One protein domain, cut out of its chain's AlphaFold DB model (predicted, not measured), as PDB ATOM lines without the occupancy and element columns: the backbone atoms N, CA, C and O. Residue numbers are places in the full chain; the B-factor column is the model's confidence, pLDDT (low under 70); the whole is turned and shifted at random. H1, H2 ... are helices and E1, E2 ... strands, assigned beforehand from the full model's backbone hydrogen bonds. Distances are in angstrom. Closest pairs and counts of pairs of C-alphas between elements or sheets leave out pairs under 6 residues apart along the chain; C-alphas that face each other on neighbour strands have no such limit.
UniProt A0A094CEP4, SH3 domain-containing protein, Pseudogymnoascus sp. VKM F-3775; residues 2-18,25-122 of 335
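AT A GLANCE: This is residues 2 to 18 and 25 to 122 of the 335 residues of the protein "SH3 domain-containing protein" of Pseudogymnoascus sp. VKM F-3775 (UniProt A0A094CEP4). With little regular structure, loops and a strongly twisted antiparallel sheet, E4 E3 E5 E7 E6, make the body; E1 and E2 pair outside it, and residues 12 to 18 stick out. Three named helices and seven strands, a mixed class, hold 41 of 115 printed residues. The whole is only just loose, close to compact: radius of gyration of the C-alphas 16.3 A, spans 62 by 36 by 27 A.

IN THESE COORDINATES: E1, residues 5 to 7, begins at C-alpha (-6.292, -45.860, -28.767). Then come H1 28-31, E2 32-34, E3 49-52, H2 55-58, E4 60-63, H3 64-68, E5 77-82 with 15.0 A, E6 104-106 and E7 118-122, ending at C-alpha (2.377, -23.332, -27.986).

HOW THE PARTS SIT: E1 and E2 are antiparallel, N 6 and O 33 2.9 A apart, within hydrogen-bond range. H3 is on the five-stranded sheet, over E3, at a height of 7.8 A; its O i to N i+4 pair is within range. E4, H3 and E5 form a split strand-helix-strand unit, two strands of one sheet that are not neighbours with a helix between them along the chain; E3 is between E4 and E5 in the sheet, and the crossover is right-handed. Hairpin E6 and E7 has N 105 and O 122 2.9 A apart.

THE WHOLE: Residues 19 to 24 are cut out, C-alphas 18 and 25 being 20.0 A apart. Links E2-E3, E5-E6 and E6-E7 are long. Residues 2, 13-18 and 86-98 have pLDDT under 70.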
ATOM      1  N   LEU A   2     -11.450 -38.063 -25.469       63.62
ATOM      2  CA  LEU A   2     -10.600 -38.611 -26.526       63.62
ATOM      3  C   LEU A   2      -9.934 -39.884 -26.005       63.62
ATOM      4  O   LEU A   2      -9.131 -39.806 -25.075       63.62
ATOM      5  N   PHE A   3     -10.256 -41.029 -26.596       71.62
ATOM      6  CA  PHE A   3      -9.529 -42.267 -26.342       71.62
ATOM      7  C   PHE A   3      -8.390 -42.348 -27.352       71.62
ATOM      8  O   PHE A   3      -8.606 -42.523 -28.550       71.62
ATOM      9  N   ALA A   4      -7.169 -42.136 -26.869       83.12
ATOM     10  CA  ALA A   4      -5.956 -42.206 -27.670       83.12
ATOM     11  C   ALA A   4      -5.581 -43.678 -27.879       83.12
ATOM     12  O   ALA A   4      -4.607 -44.165 -27.316       83.12
ATOM     13  N   GLU A   5      -6.418 -44.417 -28.601       86.81
ATOM     14  CA  GLU A   5      -6.292 -45.860 -28.767       86.81
ATOM     15  C   GLU A   5      -6.758 -46.294 -30.156       86.81
ATOM     16  O   GLU A   5      -7.677 -45.712 -30.736       86.81
ATOM     17  N   ARG A   6      -6.141 -47.343 -30.700       87.12
ATOM     18  CA  ARG A   6      -6.616 -48.010 -31.916       87.12
ATOM     19  C   ARG A   6      -6.382 -49.508 -31.851       87.12
ATOM     20  O   ARG A   6      -5.428 -49.968 -31.231       87.12
ATOM     21  N   TYR A   7      -7.197 -50.258 -32.578       87.81
ATOM     22  CA  TYR A   7      -6.961 -51.678 -32.815       87.81
ATOM     23  C   TYR A   7      -6.327 -51.875 -34.189       87.81
ATOM     24  O   TYR A   7      -6.860 -51.399 -35.191       87.81
ATOM     25  N   LEU A   8      -5.219 -52.612 -34.255       86.06
ATOM     26  CA  LEU A   8      -4.670 -53.066 -35.533       86.06
ATOM     27  C   LEU A   8      -5.628 -54.065 -36.195       86.06
ATOM     28  O   LEU A   8      -6.209 -54.887 -35.479       86.06
ATOM     29  N   PRO A   9      -5.797 -54.050 -37.529       83.06
ATOM     30  CA  PRO A   9      -6.606 -55.053 -38.208       83.06
ATOM     31  C   PRO A   9      -6.035 -56.459 -37.953       83.06
ATOM     32  O   PRO A   9      -4.814 -56.620 -37.860       83.06
ATOM     33  N   PRO A  10      -6.890 -57.486 -37.807       83.19
ATOM     34  CA  PRO A  10      -6.414 -58.850 -37.640       83.19
ATOM     35  C   PRO A  10      -5.719 -59.342 -38.909       83.19
ATOM     36  O   PRO A  10      -6.066 -58.926 -40.020       83.19
ATOM     37  N   ARG A  11      -4.779 -60.280 -38.770       77.56
ATOM     38  CA  ARG A  11      -4.179 -60.930 -39.941       77.56
ATOM     39  C   ARG A  11      -5.250 -61.716 -40.692       77.56
ATOM     40  O   ARG A  11      -5.915 -62.581 -40.126       77.56
ATOM     41  N   ILE A  12      -5.407 -61.424 -41.981       70.56
ATOM     42  CA  ILE A  12      -6.317 -62.160 -42.859       70.56
ATOM     43  C   ILE A  12      -5.519 -63.289 -43.508       70.56
ATOM     44  O   ILE A  12      -4.623 -63.039 -44.310       70.56
ATOM     45  N   THR A  13      -5.836 -64.538 -43.168       64.62
ATOM     46  CA  THR A  13      -5.298 -65.705 -43.878       64.62
ATOM     47  C   THR A  13      -6.275 -66.100 -44.989       64.62
ATOM     48  O   THR A  13      -7.433 -66.390 -44.684       64.62
ATOM     49  N   PRO A  14      -5.870 -66.131 -46.271       61.88
ATOM     50  CA  PRO A  14      -6.722 -66.668 -47.330       61.88
ATOM     51  C   PRO A  14      -6.937 -68.166 -47.065       61.88
ATOM     52  O   PRO A  14      -5.967 -68.919 -47.083       61.88
ATOM     53  N   GLY A  15      -8.159 -68.614 -46.747       58.44
ATOM     54  CA  GLY A  15      -8.302 -69.977 -46.212       58.44
ATOM     55  C   GLY A  15      -9.697 -70.595 -46.119       58.44
ATOM     56  O   GLY A  15      -9.893 -71.468 -45.282       58.44
ATOM     57  N   GLY A  16     -10.664 -70.191 -46.945       55.91
ATOM     58  CA  GLY A  16     -11.965 -70.866 -47.035       55.91
ATOM     59  C   GLY A  16     -12.312 -71.223 -48.478       55.91
ATOM     60  O   GLY A  16     -12.068 -70.420 -49.382       55.91
ATOM     61  N   ALA A  17     -12.895 -72.406 -48.707       56.22
ATOM     62  CA  ALA A  17     -13.545 -72.714 -49.981       56.22
ATOM     63  C   ALA A  17     -14.537 -71.584 -50.335       56.22
ATOM     64  O   ALA A  17     -15.217 -71.057 -49.454       56.22
ATOM     65  N   GLU A  18     -14.560 -71.183 -51.609       56.88
ATOM     66  CA  GLU A  18     -15.359 -70.065 -52.149       56.88
ATOM     67  C   GLU A  18     -14.978 -68.645 -51.674       56.88
ATOM     68  O   GLU A  18     -15.797 -67.731 -51.727       56.88
ATOM     69  N   THR A  25      -8.837 -65.986 -35.065       80.19
ATOM     70  CA  THR A  25      -8.717 -66.390 -33.653       80.19
ATOM     71  C   THR A  25      -7.837 -65.425 -32.850       80.19
ATOM     72  O   THR A  25      -7.508 -65.707 -31.699       80.19
ATOM     73  N   GLU A  26      -7.397 -64.311 -33.448       81.38
ATOM     74  CA  GLU A  26      -6.550 -63.319 -32.782       81.38
ATOM     75  C   GLU A  26      -7.341 -62.504 -31.750       81.38
ATOM     76  O   GLU A  26      -8.297 -61.800 -32.087       81.38
ATOM     77  N   ASP A  27      -6.875 -62.539 -30.500       82.62
ATOM     78  CA  ASP A  27      -7.403 -61.737 -29.395       82.62
ATOM     79  C   ASP A  27      -7.293 -60.222 -29.695       82.62
ATOM     80  O   ASP A  27      -6.176 -59.713 -29.861       82.62
ATOM     81  N   PRO A  28      -8.416 -59.475 -29.757       82.94
ATOM     82  CA  PRO A  28      -8.405 -58.029 -29.964       82.94
ATOM     83  C   PRO A  28      -7.586 -57.247 -28.942       82.94
ATOM     84  O   PRO A  28      -6.973 -56.250 -29.322       82.94
ATOM     85  N   ALA A  29      -7.518 -57.697 -27.686       84.44
ATOM     86  CA  ALA A  29      -6.764 -57.001 -26.646       84.44
ATOM     87  C   ALA A  29      -5.264 -56.933 -26.973       84.44
ATOM     88  O   ALA A  29      -4.607 -55.941 -26.679       84.44
ATOM     89  N   ARG A  30      -4.730 -57.944 -27.672       84.44
ATOM     90  CA  ARG A  30      -3.318 -57.995 -28.096       84.44
ATOM     91  C   ARG A  30      -2.994 -57.100 -29.293       84.44
ATOM     92  O   ARG A  30      -1.829 -56.947 -29.644       84.44
ATOM     93  N   ARG A  31      -4.015 -56.545 -29.949       86.69
ATOM     94  CA  ARG A  31      -3.893 -55.642 -31.105       86.69
ATOM     95  C   ARG A  31      -4.178 -54.185 -30.743       86.69
ATOM     96  O   ARG A  31      -4.156 -53.338 -31.638       86.69
ATOM     97  N   LEU A  32      -4.470 -53.906 -29.473       86.50
ATOM     98  CA  LEU A  32      -4.671 -52.560 -28.959       86.50
ATOM     99  C   LEU A  32      -3.335 -51.809 -28.936       86.50
ATOM    100  O   LEU A  32      -2.334 -52.303 -28.426       86.50
ATOM    101  N   GLN A  33      -3.330 -50.608 -29.493       87.25
ATOM    102  CA  GLN A  33      -2.230 -49.659 -29.409       87.25
ATOM    103  C   GLN A  33      -2.737 -48.386 -28.743       87.25
ATOM    104  O   GLN A  33      -3.719 -47.814 -29.215       87.25
ATOM    105  N   SER A  34      -2.048 -47.922 -27.700       85.94
ATOM    106  CA  SER A  34      -2.409 -46.703 -26.968       85.94
ATOM    107  C   SER A  34      -1.455 -45.552 -27.310       85.94
ATOM    108  O   SER A  34      -0.261 -45.601 -27.019       85.94
ATOM    109  N   GLY A  35      -2.001 -44.512 -27.931       89.31
ATOM    110  CA  GLY A  35      -1.389 -43.220 -28.221       89.31
ATOM    111  C   GLY A  35      -2.207 -42.400 -29.216       89.31
ATOM    112  O   GLY A  35      -3.288 -42.788 -29.656       89.31
ATOM    113  N   ALA A  36      -1.704 -41.221 -29.553       91.88
ATOM    114  CA  ALA A  36      -2.288 -40.360 -30.564       91.88
ATOM    115  C   ALA A  36      -1.783 -40.756 -31.957       91.88
ATOM    116  O   ALA A  36      -0.584 -40.953 -32.160       91.88
ATOM    117  N   PHE A  37      -2.693 -40.815 -32.929       93.38
ATOM    118  CA  PHE A  37      -2.386 -41.215 -34.303       93.38
ATOM    119  C   PHE A  37      -2.879 -40.169 -35.292       93.38
ATOM    120  O   PHE A  37      -3.991 -39.652 -35.177       93.38
ATOM    121  N   CYS A  38      -2.060 -39.871 -36.294       95.62
ATOM    122  CA  CYS A  38      -2.451 -38.992 -37.381       95.62
ATOM    123  C   CYS A  38      -3.557 -39.642 -38.218       95.62
ATOM    124  O   CYS A  38      -3.343 -40.695 -38.811       95.62
ATOM    125  N   ALA A  39      -4.697 -38.974 -38.365       95.44
ATOM    126  CA  ALA A  39      -5.803 -39.482 -39.168       95.44
ATOM    127  C   ALA A  39      -5.506 -39.509 -40.682       95.44
ATOM    128  O   ALA A  39      -6.236 -40.136 -41.439       95.44
ATOM    129  N   ASN A  40      -4.441 -38.832 -41.133       95.44
ATOM    130  CA  ASN A  40      -4.022 -38.837 -42.537       95.44
ATOM    131  C   ASN A  40      -3.041 -39.967 -42.874       95.44
ATOM    132  O   ASN A  40      -3.252 -40.707 -43.825       95.44
ATOM    133  N   CYS A  41      -1.918 -40.045 -42.155       94.75
ATOM    134  CA  CYS A  41      -0.829 -40.976 -42.476       94.75
ATOM    135  C   CYS A  41      -0.753 -42.175 -41.532       94.75
ATOM    136  O   CYS A  41       0.125 -43.008 -41.703       94.75
ATOM    137  N   LEU A  42      -1.633 -42.247 -40.527       93.00
ATOM    138  CA  LEU A  42      -1.712 -43.318 -39.527       93.00
ATOM    139  C   LEU A  42      -0.460 -43.479 -38.646       93.00
ATOM    140  O   LEU A  42      -0.431 -44.352 -37.780       93.00
ATOM    141  N   GLU A  43       0.544 -42.622 -38.807       93.12
ATOM    142  CA  GLU A  43       1.714 -42.572 -37.932       93.12
ATOM    143  C   GLU A  43       1.359 -42.074 -36.530       93.12
ATOM    144  O   GLU A  43       0.370 -41.356 -36.329       93.12
ATOM    145  N   TRP A  44       2.205 -42.432 -35.567       92.25
ATOM    146  CA  TRP A  44       2.157 -41.886 -34.216       92.25
ATOM    147  C   TRP A  44       2.321 -40.360 -34.237       92.25
ATOM    148  O   TRP A  44       3.010 -39.788 -35.083       92.25
ATOM    149  N   ALA A  45       1.644 -39.693 -33.309       94.19
ATOM    150  CA  ALA A  45       1.627 -38.240 -33.180       94.19
ATOM    151  C   ALA A  45       1.688 -37.810 -31.706       94.19
ATOM    152  O   ALA A  45       1.163 -36.756 -31.350       94.19
ATOM    153  N   ASN A  46       2.277 -38.632 -30.835       92.06
ATOM    154  CA  ASN A  46       2.247 -38.401 -29.390       92.06
ATOM    155  C   ASN A  46       2.946 -37.088 -29.008       92.06
ATOM    156  O   ASN A  46       2.509 -36.386 -28.103       92.06
ATOM    157  N   GLU A  47       3.994 -36.719 -29.734       91.75
ATOM    158  CA  GLU A  47       4.851 -35.561 -29.468       91.75
ATOM    159  C   GLU A  47       4.184 -34.258 -29.899       91.75
ATOM    160  O   GLU A  47       4.486 -33.185 -29.378       91.75
ATOM    161  N   CYS A  48       3.302 -34.345 -30.895       94.31
ATOM    162  CA  CYS A  48       2.537 -33.224 -31.405       94.31
ATOM    163  C   CYS A  48       1.344 -33.717 -32.230       94.31
ATOM    164  O   CYS A  48       1.452 -34.018 -33.426       94.31
ATOM    165  N   TYR A  49       0.191 -33.751 -31.569       95.62
ATOM    166  CA  TYR A  49      -1.102 -34.083 -32.133       95.62
ATOM    167  C   TYR A  49      -1.947 -32.823 -32.300       95.62
ATOM    168  O   TYR A  49      -2.366 -32.189 -31.333       95.62
ATOM    169  N   TRP A  50      -2.221 -32.459 -33.545       96.81
ATOM    170  CA  TRP A  50      -3.078 -31.341 -33.904       96.81
ATOM    171  C   TRP A  50      -4.536 -31.788 -33.952       96.81
ATOM    172  O   TRP A  50      -4.994 -32.332 -34.959       96.81
ATOM    173  N   ARG A  51      -5.267 -31.553 -32.864       95.75
ATOM    174  CA  ARG A  51      -6.674 -31.924 -32.708       95.75
ATOM    175  C   ARG A  51      -7.602 -30.937 -33.412       95.75
ATOM    176  O   ARG A  51      -7.494 -29.727 -33.217       95.75
ATOM    177  N   CYS A  52      -8.569 -31.464 -34.151       95.75
ATOM    178  CA  CYS A  52      -9.723 -30.732 -34.661       95.75
ATOM    179  C   CYS A  52     -10.929 -30.980 -33.750       95.75
ATOM    180  O   CYS A  52     -11.214 -32.131 -33.454       95.75
ATOM    181  N   ASP A  53     -11.666 -29.938 -33.351       93.62
ATOM    182  CA  ASP A  53     -12.883 -30.108 -32.532       93.62
ATOM    183  C   ASP A  53     -14.155 -30.357 -33.366       93.62
ATOM    184  O   ASP A  53     -15.176 -30.766 -32.821       93.62
ATOM    185  N   SER A  54     -14.115 -30.085 -34.674       94.81
ATOM    186  CA  SER A  54     -15.292 -30.169 -35.554       94.81
ATOM    187  C   SER A  54     -15.426 -31.533 -36.232       94.81
ATOM    188  O   SER A  54     -16.516 -32.092 -36.322       94.81
ATOM    189  N   CYS A  55     -14.310 -32.074 -36.723       96.56
ATOM    190  CA  CYS A  55     -14.286 -33.368 -37.392       96.56
ATOM    191  C   CYS A  55     -14.485 -34.484 -36.363       96.56
ATOM    192  O   CYS A  55     -13.785 -34.521 -35.353       96.56
ATOM    193  N   ASN A  56     -15.421 -35.387 -36.643       94.75
ATOM    194  CA  ASN A  56     -15.782 -36.517 -35.792       94.75
ATOM    195  C   ASN A  56     -16.020 -36.119 -34.321       94.75
ATOM    196  O   ASN A  56     -15.578 -36.808 -33.413       94.75
ATOM    197  N   GLU A  57     -16.650 -34.960 -34.090       92.25
ATOM    198  CA  GLU A  57     -16.976 -34.452 -32.742       92.25
ATOM    199  C   GLU A  57     -15.760 -34.291 -31.813       92.25
ATOM    200  O   GLU A  57     -15.857 -34.363 -30.588       92.25
ATOM    201  N   GLY A  58     -14.594 -34.029 -32.402       90.69
ATOM    202  CA  GLY A  58     -13.359 -33.837 -31.660       90.69
ATOM    203  C   GLY A  58     -12.434 -35.044 -31.644       90.69
ATOM    204  O   GLY A  58     -11.321 -34.891 -31.139       90.69
ATOM    205  N   ASP A  59     -12.869 -36.176 -32.209       90.19
ATOM    206  CA  ASP A  59     -12.118 -37.429 -32.351       90.19
ATOM    207  C   ASP A  59     -11.413 -37.508 -33.717       90.19
ATOM    208  O   ASP A  59     -11.499 -38.499 -34.446       90.19
ATOM    209  N   TRP A  60     -10.742 -36.418 -34.100       94.06
ATOM    210  CA  TRP A  60      -9.958 -36.329 -35.330       94.06
ATOM    211  C   TRP A  60      -8.764 -35.383 -35.165       94.06
ATOM    212  O   TRP A  60      -8.865 -34.322 -34.543       94.06
ATOM    213  N   GLY A  61      -7.633 -35.720 -35.781       96.25
ATOM    214  CA  GLY A  61      -6.430 -34.901 -35.682       96.25
ATOM    215  C   GLY A  61      -5.235 -35.454 -36.444       96.25
ATOM    216  O   GLY A  61      -5.316 -36.491 -37.101       96.25
ATOM    217  N   PHE A  62      -4.126 -34.722 -36.398       97.69
ATOM    218  CA  PHE A  62      -3.028 -34.862 -37.356       97.69
ATOM    219  C   PHE A  62      -1.660 -34.777 -36.683       97.69
ATOM    220  O   PHE A  62      -1.489 -34.043 -35.716       97.69
ATOM    221  N   CYS A  63      -0.656 -35.464 -37.231       96.19
ATOM    222  CA  CYS A  63       0.734 -35.206 -36.856       96.19
ATOM    223  C   CYS A  63       1.211 -33.854 -37.410       96.19
ATOM    224  O   CYS A  63       0.669 -33.342 -38.399       96.19
ATOM    225  N   ASN A  64       2.276 -33.314 -36.812       95.56
ATOM    226  CA  ASN A  64       2.875 -32.039 -37.214       95.56
ATOM    227  C   ASN A  64       3.229 -31.984 -38.710       95.56
ATOM    228  O   ASN A  64       2.839 -31.055 -39.415       95.56
ATOM    229  N   ASN A  65       3.855 -33.046 -39.224       95.25
ATOM    230  CA  ASN A  65       4.234 -33.160 -40.632       95.25
ATOM    231  C   ASN A  65       3.048 -33.074 -41.599       95.25
ATOM    232  O   ASN A  65       3.164 -32.478 -42.669       95.25
ATOM    233  N   CYS A  66       1.901 -33.666 -41.255       97.56
ATOM    234  CA  CYS A  66       0.715 -33.567 -42.101       97.56
ATOM    235  C   CYS A  66       0.119 -32.156 -42.074       97.56
ATOM    236  O   CYS A  66      -0.262 -31.656 -43.129       97.56
ATOM    237  N   VAL A  67       0.112 -31.477 -40.924       97.44
ATOM    238  CA  VAL A  67      -0.346 -30.078 -40.834       97.44
ATOM    239  C   VAL A  67       0.557 -29.134 -41.630       97.44
ATOM    240  O   VAL A  67       0.051 -28.351 -42.437       97.44
ATOM    241  N   ASN A  68       1.878 -29.260 -41.480       95.81
ATOM    242  CA  ASN A  68       2.870 -28.459 -42.207       95.81
ATOM    243  C   ASN A  68       2.837 -28.678 -43.722       95.81
ATOM    244  O   ASN A  68       3.293 -27.836 -44.478       95.81
ATOM    245  N   GLN A  69       2.272 -29.787 -44.195       97.06
ATOM    246  CA  GLN A  69       2.160 -30.081 -45.626       97.06
ATOM    247  C   GLN A  69       0.724 -29.917 -46.151       97.06
ATOM    248  O   GLN A  69       0.412 -30.293 -47.284       97.06
ATOM    249  N   GLY A  70      -0.177 -29.358 -45.335       96.44
ATOM    250  CA  GLY A  70      -1.571 -29.123 -45.710       96.44
ATOM    251  C   GLY A  70      -2.378 -30.405 -45.923       96.44
ATOM    252  O   GLY A  70      -3.374 -30.384 -46.648       96.44
ATOM    253  N   ARG A  71      -1.946 -31.518 -45.323       97.38
ATOM    254  CA  ARG A  71      -2.642 -32.812 -45.287       97.38
ATOM    255  C   ARG A  71      -3.489 -32.953 -44.018       97.38
ATOM    256  O   ARG A  71      -3.389 -33.926 -43.273       97.38
ATOM    257  N   CYS A  72      -4.270 -31.921 -43.733       97.69
ATOM    258  CA  CYS A  72      -5.146 -31.815 -42.571       97.69
ATOM    259  C   CYS A  72      -6.476 -31.165 -42.975       97.69
ATOM    260  O   CYS A  72      -6.611 -30.667 -44.095       97.69
ATOM    261  N   CYS A  73      -7.469 -31.161 -42.085       97.19
ATOM    262  CA  CYS A  73      -8.681 -30.378 -42.326       97.19
ATOM    263  C   CYS A  73      -8.393 -28.869 -42.238       97.19
ATOM    264  O   CYS A  73      -7.354 -28.446 -41.728       97.19
ATOM    265  N   THR A  74      -9.340 -28.059 -42.705       95.00
ATOM    266  CA  THR A  74      -9.255 -26.589 -42.725       95.00
ATOM    267  C   THR A  74      -9.731 -25.923 -41.431       95.00
ATOM    268  O   THR A  74      -9.505 -24.730 -41.245       95.00
ATOM    269  N   HIS A  75     -10.358 -26.679 -40.525       96.88
ATOM    270  CA  HIS A  75     -10.775 -26.196 -39.207       96.88
ATOM    271  C   HIS A  75      -9.596 -25.753 -38.332       96.88
ATOM    272  O   HIS A  75      -8.457 -26.172 -38.538       96.88
ATOM    273  N   ALA A  76      -9.898 -24.963 -37.300       97.12
ATOM    274  CA  ALA A  76      -8.938 -24.575 -36.275       97.12
ATOM    275  C   ALA A  76      -8.379 -25.807 -35.538       97.12
ATOM    276  O   ALA A  76      -9.142 -26.622 -35.005       97.12
ATOM    277  N   LEU A  77      -7.050 -25.927 -35.481       97.12
ATOM    278  CA  LEU A  77      -6.362 -27.081 -34.895       97.12
ATOM    279  C   LEU A  77      -5.630 -26.707 -33.609       97.12
ATOM    280  O   LEU A  77      -4.804 -25.798 -33.614       97.12
ATOM    281  N   LEU A  78      -5.886 -27.441 -32.528       96.00
ATOM    282  CA  LEU A  78      -5.184 -27.292 -31.253       96.00
ATOM    283  C   LEU A  78      -4.001 -28.272 -31.194       96.00
ATOM    284  O   LEU A  78      -4.241 -29.478 -31.269       96.00
ATOM    285  N   PRO A  79      -2.749 -27.812 -31.045       96.12
ATOM    286  CA  PRO A  79      -1.615 -28.705 -30.878       96.12
ATOM    287  C   PRO A  79      -1.541 -29.221 -29.439       96.12
ATOM    288  O   PRO A  79      -1.606 -28.453 -28.475       96.12
ATOM    289  N   LEU A  80      -1.380 -30.530 -29.296       94.31
ATOM    290  CA  LEU A  80      -1.373 -31.240 -28.025       94.31
ATOM    291  C   LEU A  80      -0.180 -32.198 -27.959       94.31
ATOM    292  O   LEU A  80       0.148 -32.859 -28.939       94.31
ATOM    293  N   LEU A  81       0.429 -32.312 -26.787       93.19
ATOM    294  CA  LEU A  81       1.319 -33.405 -26.417       93.19
ATOM    295  C   LEU A  81       0.485 -34.492 -25.740       93.19
ATOM    296  O   LEU A  81      -0.211 -34.207 -24.765       93.19
ATOM    297  N   TYR A  82       0.571 -35.728 -26.218       90.88
ATOM    298  CA  TYR A  82       0.027 -36.887 -25.524       90.88
ATOM    299  C   TYR A  82       1.007 -37.346 -24.442       90.88
ATOM    300  O   TYR A  82       2.141 -37.735 -24.719       90.88
ATOM    301  N   LYS A  83       0.558 -37.296 -23.194       86.06
ATOM    302  CA  LYS A  83       1.285 -37.733 -22.010       86.06
ATOM    303  C   LYS A  83       0.327 -38.531 -21.116       86.06
ATOM    304  O   LYS A  83      -0.445 -37.915 -20.380       86.06
ATOM    305  N   PRO A  84       0.341 -39.875 -21.187       80.31
ATOM    306  CA  PRO A  84      -0.525 -40.710 -20.361       80.31
ATOM    307  C   PRO A  84      -0.200 -40.535 -18.872       80.31
ATOM    308  O   PRO A  84       0.961 -40.365 -18.499       80.31
ATOM    309  N   ASP A  85      -1.231 -40.587 -18.024       71.56
ATOM    310  CA  ASP A  85      -1.091 -40.392 -16.573       71.56
ATOM    311  C   ASP A  85      -0.481 -41.615 -15.863       71.56
ATOM    312  O   ASP A  85       0.092 -41.480 -14.780       71.56
ATOM    313  N   ASN A  86      -0.584 -42.809 -16.459       61.44
ATOM    314  CA  ASN A  86      -0.252 -44.066 -15.793       61.44
ATOM    315  C   ASN A  86       1.090 -44.650 -16.270       61.44
ATOM    316  O   ASN A  86       1.278 -44.897 -17.459       61.44
ATOM    317  N   ARG A  87       2.012 -44.891 -15.326       52.03
ATOM    318  CA  ARG A  87       3.340 -45.496 -15.570       52.03
ATOM    319  C   ARG A  87       3.286 -47.030 -15.682       52.03
ATOM    320  O   ARG A  87       4.286 -47.617 -16.075       52.03
ATOM    321  N   ASP A  88       2.142 -47.644 -15.362       45.44
ATOM    322  CA  ASP A  88       1.981 -49.105 -15.234       45.44
ATOM    323  C   ASP A  88       1.421 -49.806 -16.486       45.44
ATOM    324  O   ASP A  88       1.370 -51.033 -16.538       45.44
ATOM    325  N   ALA A  89       1.008 -49.055 -17.509       47.41
ATOM    326  CA  ALA A  89       0.754 -49.631 -18.824       47.41
ATOM    327  C   ALA A  89       2.089 -49.663 -19.567       47.41
ATOM    328  O   ALA A  89       2.610 -48.599 -19.908       47.41
ATOM    329  N   GLU A  90       2.658 -50.852 -19.803       47.28
ATOM    330  CA  GLU A  90       3.762 -50.978 -20.757       47.28
ATOM    331  C   GLU A  90       3.329 -50.285 -22.052       47.28
ATOM    332  O   GLU A  90       2.327 -50.689 -22.657       47.28
ATOM    333  N   PRO A  91       4.021 -49.220 -22.481       48.91
ATOM    334  CA  PRO A  91       3.685 -48.594 -23.731       48.91
ATOM    335  C   PRO A  91       4.005 -49.618 -24.820       48.91
ATOM    336  O   PRO A  91       5.162 -49.852 -25.146       48.91
ATOM    337  N   MET A  92       2.980 -50.196 -25.446       51.69
ATOM    338  CA  MET A  92       3.131 -50.809 -26.772       51.69
ATOM    339  C   MET A  92       3.347 -49.736 -27.860       51.69
ATOM    340  O   MET A  92       3.136 -49.982 -29.049       51.69
ATOM    341  N   SER A  93       3.732 -48.521 -27.466       53.62
ATOM    342  CA  SER A  93       4.248 -47.478 -28.331       53.62
ATOM    343  C   SER A  93       5.767 -47.634 -28.445       53.62
ATOM    344  O   SER A  93       6.445 -47.916 -27.457       53.62
ATOM    345  N   PRO A  94       6.336 -47.488 -29.652       53.47
ATOM    346  CA  PRO A  94       7.774 -47.591 -29.824       53.47
ATOM    347  C   PRO A  94       8.474 -46.532 -28.964       53.47
ATOM    348  O   PRO A  94       8.101 -45.363 -28.967       53.47
ATOM    349  N   SER A  95       9.503 -46.934 -28.225       46.50
ATOM    350  CA  SER A  95      10.359 -46.054 -27.430       46.50
ATOM    351  C   SER A  95      11.351 -45.297 -28.325       46.50
ATOM    352  O   SER A  95      12.562 -45.412 -28.144       46.50
ATOM    353  N   HIS A  96      10.875 -44.588 -29.351       49.09
ATOM    354  CA  HIS A  96      11.747 -43.648 -30.053       49.09
ATOM    355  C   HIS A  96      11.979 -42.420 -29.159       49.09
ATOM    356  O   HIS A  96      11.153 -42.101 -28.307       49.09
ATOM    357  N   ASP A  97      13.136 -41.774 -29.301       50.12
ATOM    358  CA  ASP A  97      13.574 -40.581 -28.559       50.12
ATOM    359  C   ASP A  97      12.700 -39.347 -28.878       50.12
ATOM    360  O   ASP A  97      13.123 -38.376 -29.505       50.12
ATOM    361  N   HIS A  98      11.439 -39.422 -28.473       57.28
ATOM    362  CA  HIS A  98      10.312 -38.581 -28.843       57.28
ATOM    363  C   HIS A  98      10.403 -37.171 -28.235       57.28
ATOM    364  O   HIS A  98       9.753 -36.830 -27.245       57.28
ATOM    365  N   GLN A  99      11.245 -36.329 -28.832       72.94
ATOM    366  CA  GLN A  99      11.272 -34.895 -28.562       72.94
ATOM    367  C   GLN A  99      10.130 -34.204 -29.311       72.94
ATOM    368  O   GLN A  99       9.930 -34.423 -30.506       72.94
ATOM    369  N   THR A 100       9.399 -33.332 -28.613       81.88
ATOM    370  CA  THR A 100       8.442 -32.407 -29.238       81.88
ATOM    371  C   THR A 100       9.115 -31.631 -30.373       81.88
ATOM    372  O   THR A 100      10.317 -31.351 -30.269       81.88
ATOM    373  N   PRO A 101       8.377 -31.217 -31.426       84.62
ATOM    374  CA  PRO A 101       8.932 -30.352 -32.461       84.62
ATOM    375  C   PRO A 101       9.672 -29.172 -31.830       84.62
ATOM    376  O   PRO A 101       9.207 -28.613 -30.840       84.62
ATOM    377  N   ARG A 102      10.814 -28.763 -32.392       83.12
ATOM    378  CA  ARG A 102      11.646 -27.694 -31.800       83.12
ATOM    379  C   ARG A 102      10.915 -26.363 -31.644       83.12
ATOM    380  O   ARG A 102      11.252 -25.570 -30.771       83.12
ATOM    381  N   SER A 103       9.939 -26.111 -32.509       87.25
ATOM    382  CA  SER A 103       9.073 -24.936 -32.456       87.25
ATOM    383  C   SER A 103       7.974 -25.049 -31.400       87.25
ATOM    384  O   SER A 103       7.359 -24.036 -31.084       87.25
ATOM    385  N   ALA A 104       7.722 -26.231 -30.840       91.31
ATOM    386  CA  ALA A 104       6.685 -26.471 -29.850       91.31
ATOM    387  C   ALA A 104       7.229 -26.353 -28.418       91.31
ATOM    388  O   ALA A 104       8.330 -26.794 -28.093       91.31
ATOM    389  N   THR A 105       6.436 -25.775 -27.523       92.19
ATOM    390  CA  THR A 105       6.715 -25.719 -26.083       92.19
ATOM    391  C   THR A 105       5.427 -25.957 -25.310       92.19
ATOM    392  O   THR A 105       4.364 -25.496 -25.725       92.19
ATOM    393  N   LEU A 106       5.513 -26.672 -24.186       91.38
ATOM    394  CA  LEU A 106       4.367 -26.938 -23.320       91.38
ATOM    395  C   LEU A 106       3.727 -25.624 -22.860       91.38
ATOM    396  O   LEU A 106       4.382 -24.795 -22.226       91.38
ATOM    397  N   LEU A 107       2.449 -25.438 -23.178       88.69
ATOM    398  CA  LEU A 107       1.694 -24.284 -22.720       88.69
ATOM    399  C   LEU A 107       1.234 -24.558 -21.285       88.69
ATOM    400  O   LEU A 107       0.521 -25.524 -21.023       88.69
ATOM    401  N   THR A 108       1.669 -23.718 -20.349       85.50
ATOM    402  CA  THR A 108       1.343 -23.829 -18.921       85.50
ATOM    403  C   THR A 108       0.883 -22.476 -18.396       85.50
ATOM    404  O   THR A 108       1.306 -21.437 -18.902       85.50
ATOM    405  N   GLY A 109       0.005 -22.478 -17.393       81.88
ATOM    406  CA  GLY A 109      -0.442 -21.258 -16.725       81.88
ATOM    407  C   GLY A 109      -1.948 -21.202 -16.459       81.88
ATOM    408  O   GLY A 109      -2.683 -22.135 -16.795       81.88
ATOM    409  N   PRO A 110      -2.421 -20.108 -15.837       73.69
ATOM    410  CA  PRO A 110      -3.837 -19.908 -15.541       73.69
ATOM    411  C   PRO A 110      -4.670 -19.861 -16.829       73.69
ATOM    412  O   PRO A 110      -4.334 -19.131 -17.757       73.69
ATOM    413  N   GLY A 111      -5.766 -20.622 -16.885       76.19
ATOM    414  CA  GLY A 111      -6.679 -20.650 -18.038       76.19
ATOM    415  C   GLY A 111      -6.319 -21.651 -19.142       76.19
ATOM    416  O   GLY A 111      -7.100 -21.807 -20.081       76.19
ATOM    417  N   VAL A 112      -5.192 -22.363 -19.024       82.38
ATOM    418  CA  VAL A 112      -4.877 -23.506 -19.892       82.38
ATOM    419  C   VAL A 112      -5.773 -24.683 -19.512       82.38
ATOM    420  O   VAL A 112      -5.823 -25.079 -18.348       82.38
ATOM    421  N   VAL A 113      -6.483 -25.246 -20.490       80.06
ATOM    422  CA  VAL A 113      -7.364 -26.402 -20.273       80.06
ATOM    423  C   VAL A 113      -6.638 -27.670 -20.707       80.06
ATOM    424  O   VAL A 113      -6.401 -27.890 -21.894       80.06
ATOM    425  N   GLU A 114      -6.291 -28.513 -19.738       81.56
ATOM    426  CA  GLU A 114      -5.786 -29.857 -20.013       81.56
ATOM    427  C   GLU A 114      -6.929 -30.793 -20.427       81.56
ATOM    428  O   GLU A 114      -8.057 -30.690 -19.943       81.56
ATOM    429  N   LEU A 115      -6.632 -31.727 -21.330       83.75
ATOM    430  CA  LEU A 115      -7.610 -32.640 -21.915       83.75
ATOM    431  C   LEU A 115      -7.236 -34.081 -21.555       83.75
ATOM    432  O   LEU A 115      -6.759 -34.840 -22.397       83.75
ATOM    433  N   GLY A 116      -7.419 -34.452 -20.286       85.44
ATOM    434  CA  GLY A 116      -6.983 -35.754 -19.767       85.44
ATOM    435  C   GLY A 116      -5.480 -35.954 -19.984       85.44
ATOM    436  O   GLY A 116      -4.675 -35.112 -19.584       85.44
ATOM    437  N   SER A 117      -5.113 -37.015 -20.705       87.56
ATOM    438  CA  SER A 117      -3.726 -37.320 -21.085       87.56
ATOM    439  C   SER A 117      -3.143 -36.403 -22.169       87.56
ATOM    440  O   SER A 117      -2.063 -36.674 -22.680       87.56
ATOM    441  N   PHE A 118      -3.824 -35.325 -22.558       90.06
ATOM    442  CA  PHE A 118      -3.317 -34.361 -23.532       90.06
ATOM    443  C   PHE A 118      -3.006 -33.013 -22.887       90.06
ATOM    444  O   PHE A 118      -3.840 -32.419 -22.196       90.06
ATOM    445  N   LYS A 119      -1.807 -32.502 -23.169       91.19
ATOM    446  CA  LYS A 119      -1.309 -31.218 -22.674       91.19
ATOM    447  C   LYS A 119      -1.159 -30.223 -23.833       91.19
ATOM    448  O   LYS A 119      -0.482 -30.557 -24.805       91.19
ATOM    449  N   PRO A 120      -1.760 -29.023 -23.770       93.62
ATOM    450  CA  PRO A 120      -1.632 -28.032 -24.834       93.62
ATOM    451  C   PRO A 120      -0.189 -27.603 -25.109       93.62
ATOM    452  O   PRO A 120       0.622 -27.438 -24.198       93.62
ATOM    453  N   LEU A 121       0.116 -27.396 -26.386       93.94
ATOM    454  CA  LEU A 121       1.382 -26.846 -26.857       93.94
ATOM    455  C   LEU A 121       1.176 -25.409 -27.353       93.94
ATOM    456  O   LEU A 121       0.093 -25.015 -27.779       93.94
ATOM    457  N   SER A 122       2.248 -24.631 -27.324       92.19
ATOM    458  CA  SER A 122       2.377 -23.332 -27.986       92.19
ATOM    459  C   SER A 122       3.499 -23.411 -29.010       92.19
ATOM    460  O   SER A 122       4.448 -24.175 -28.824       92.19
TER     461      SER A 122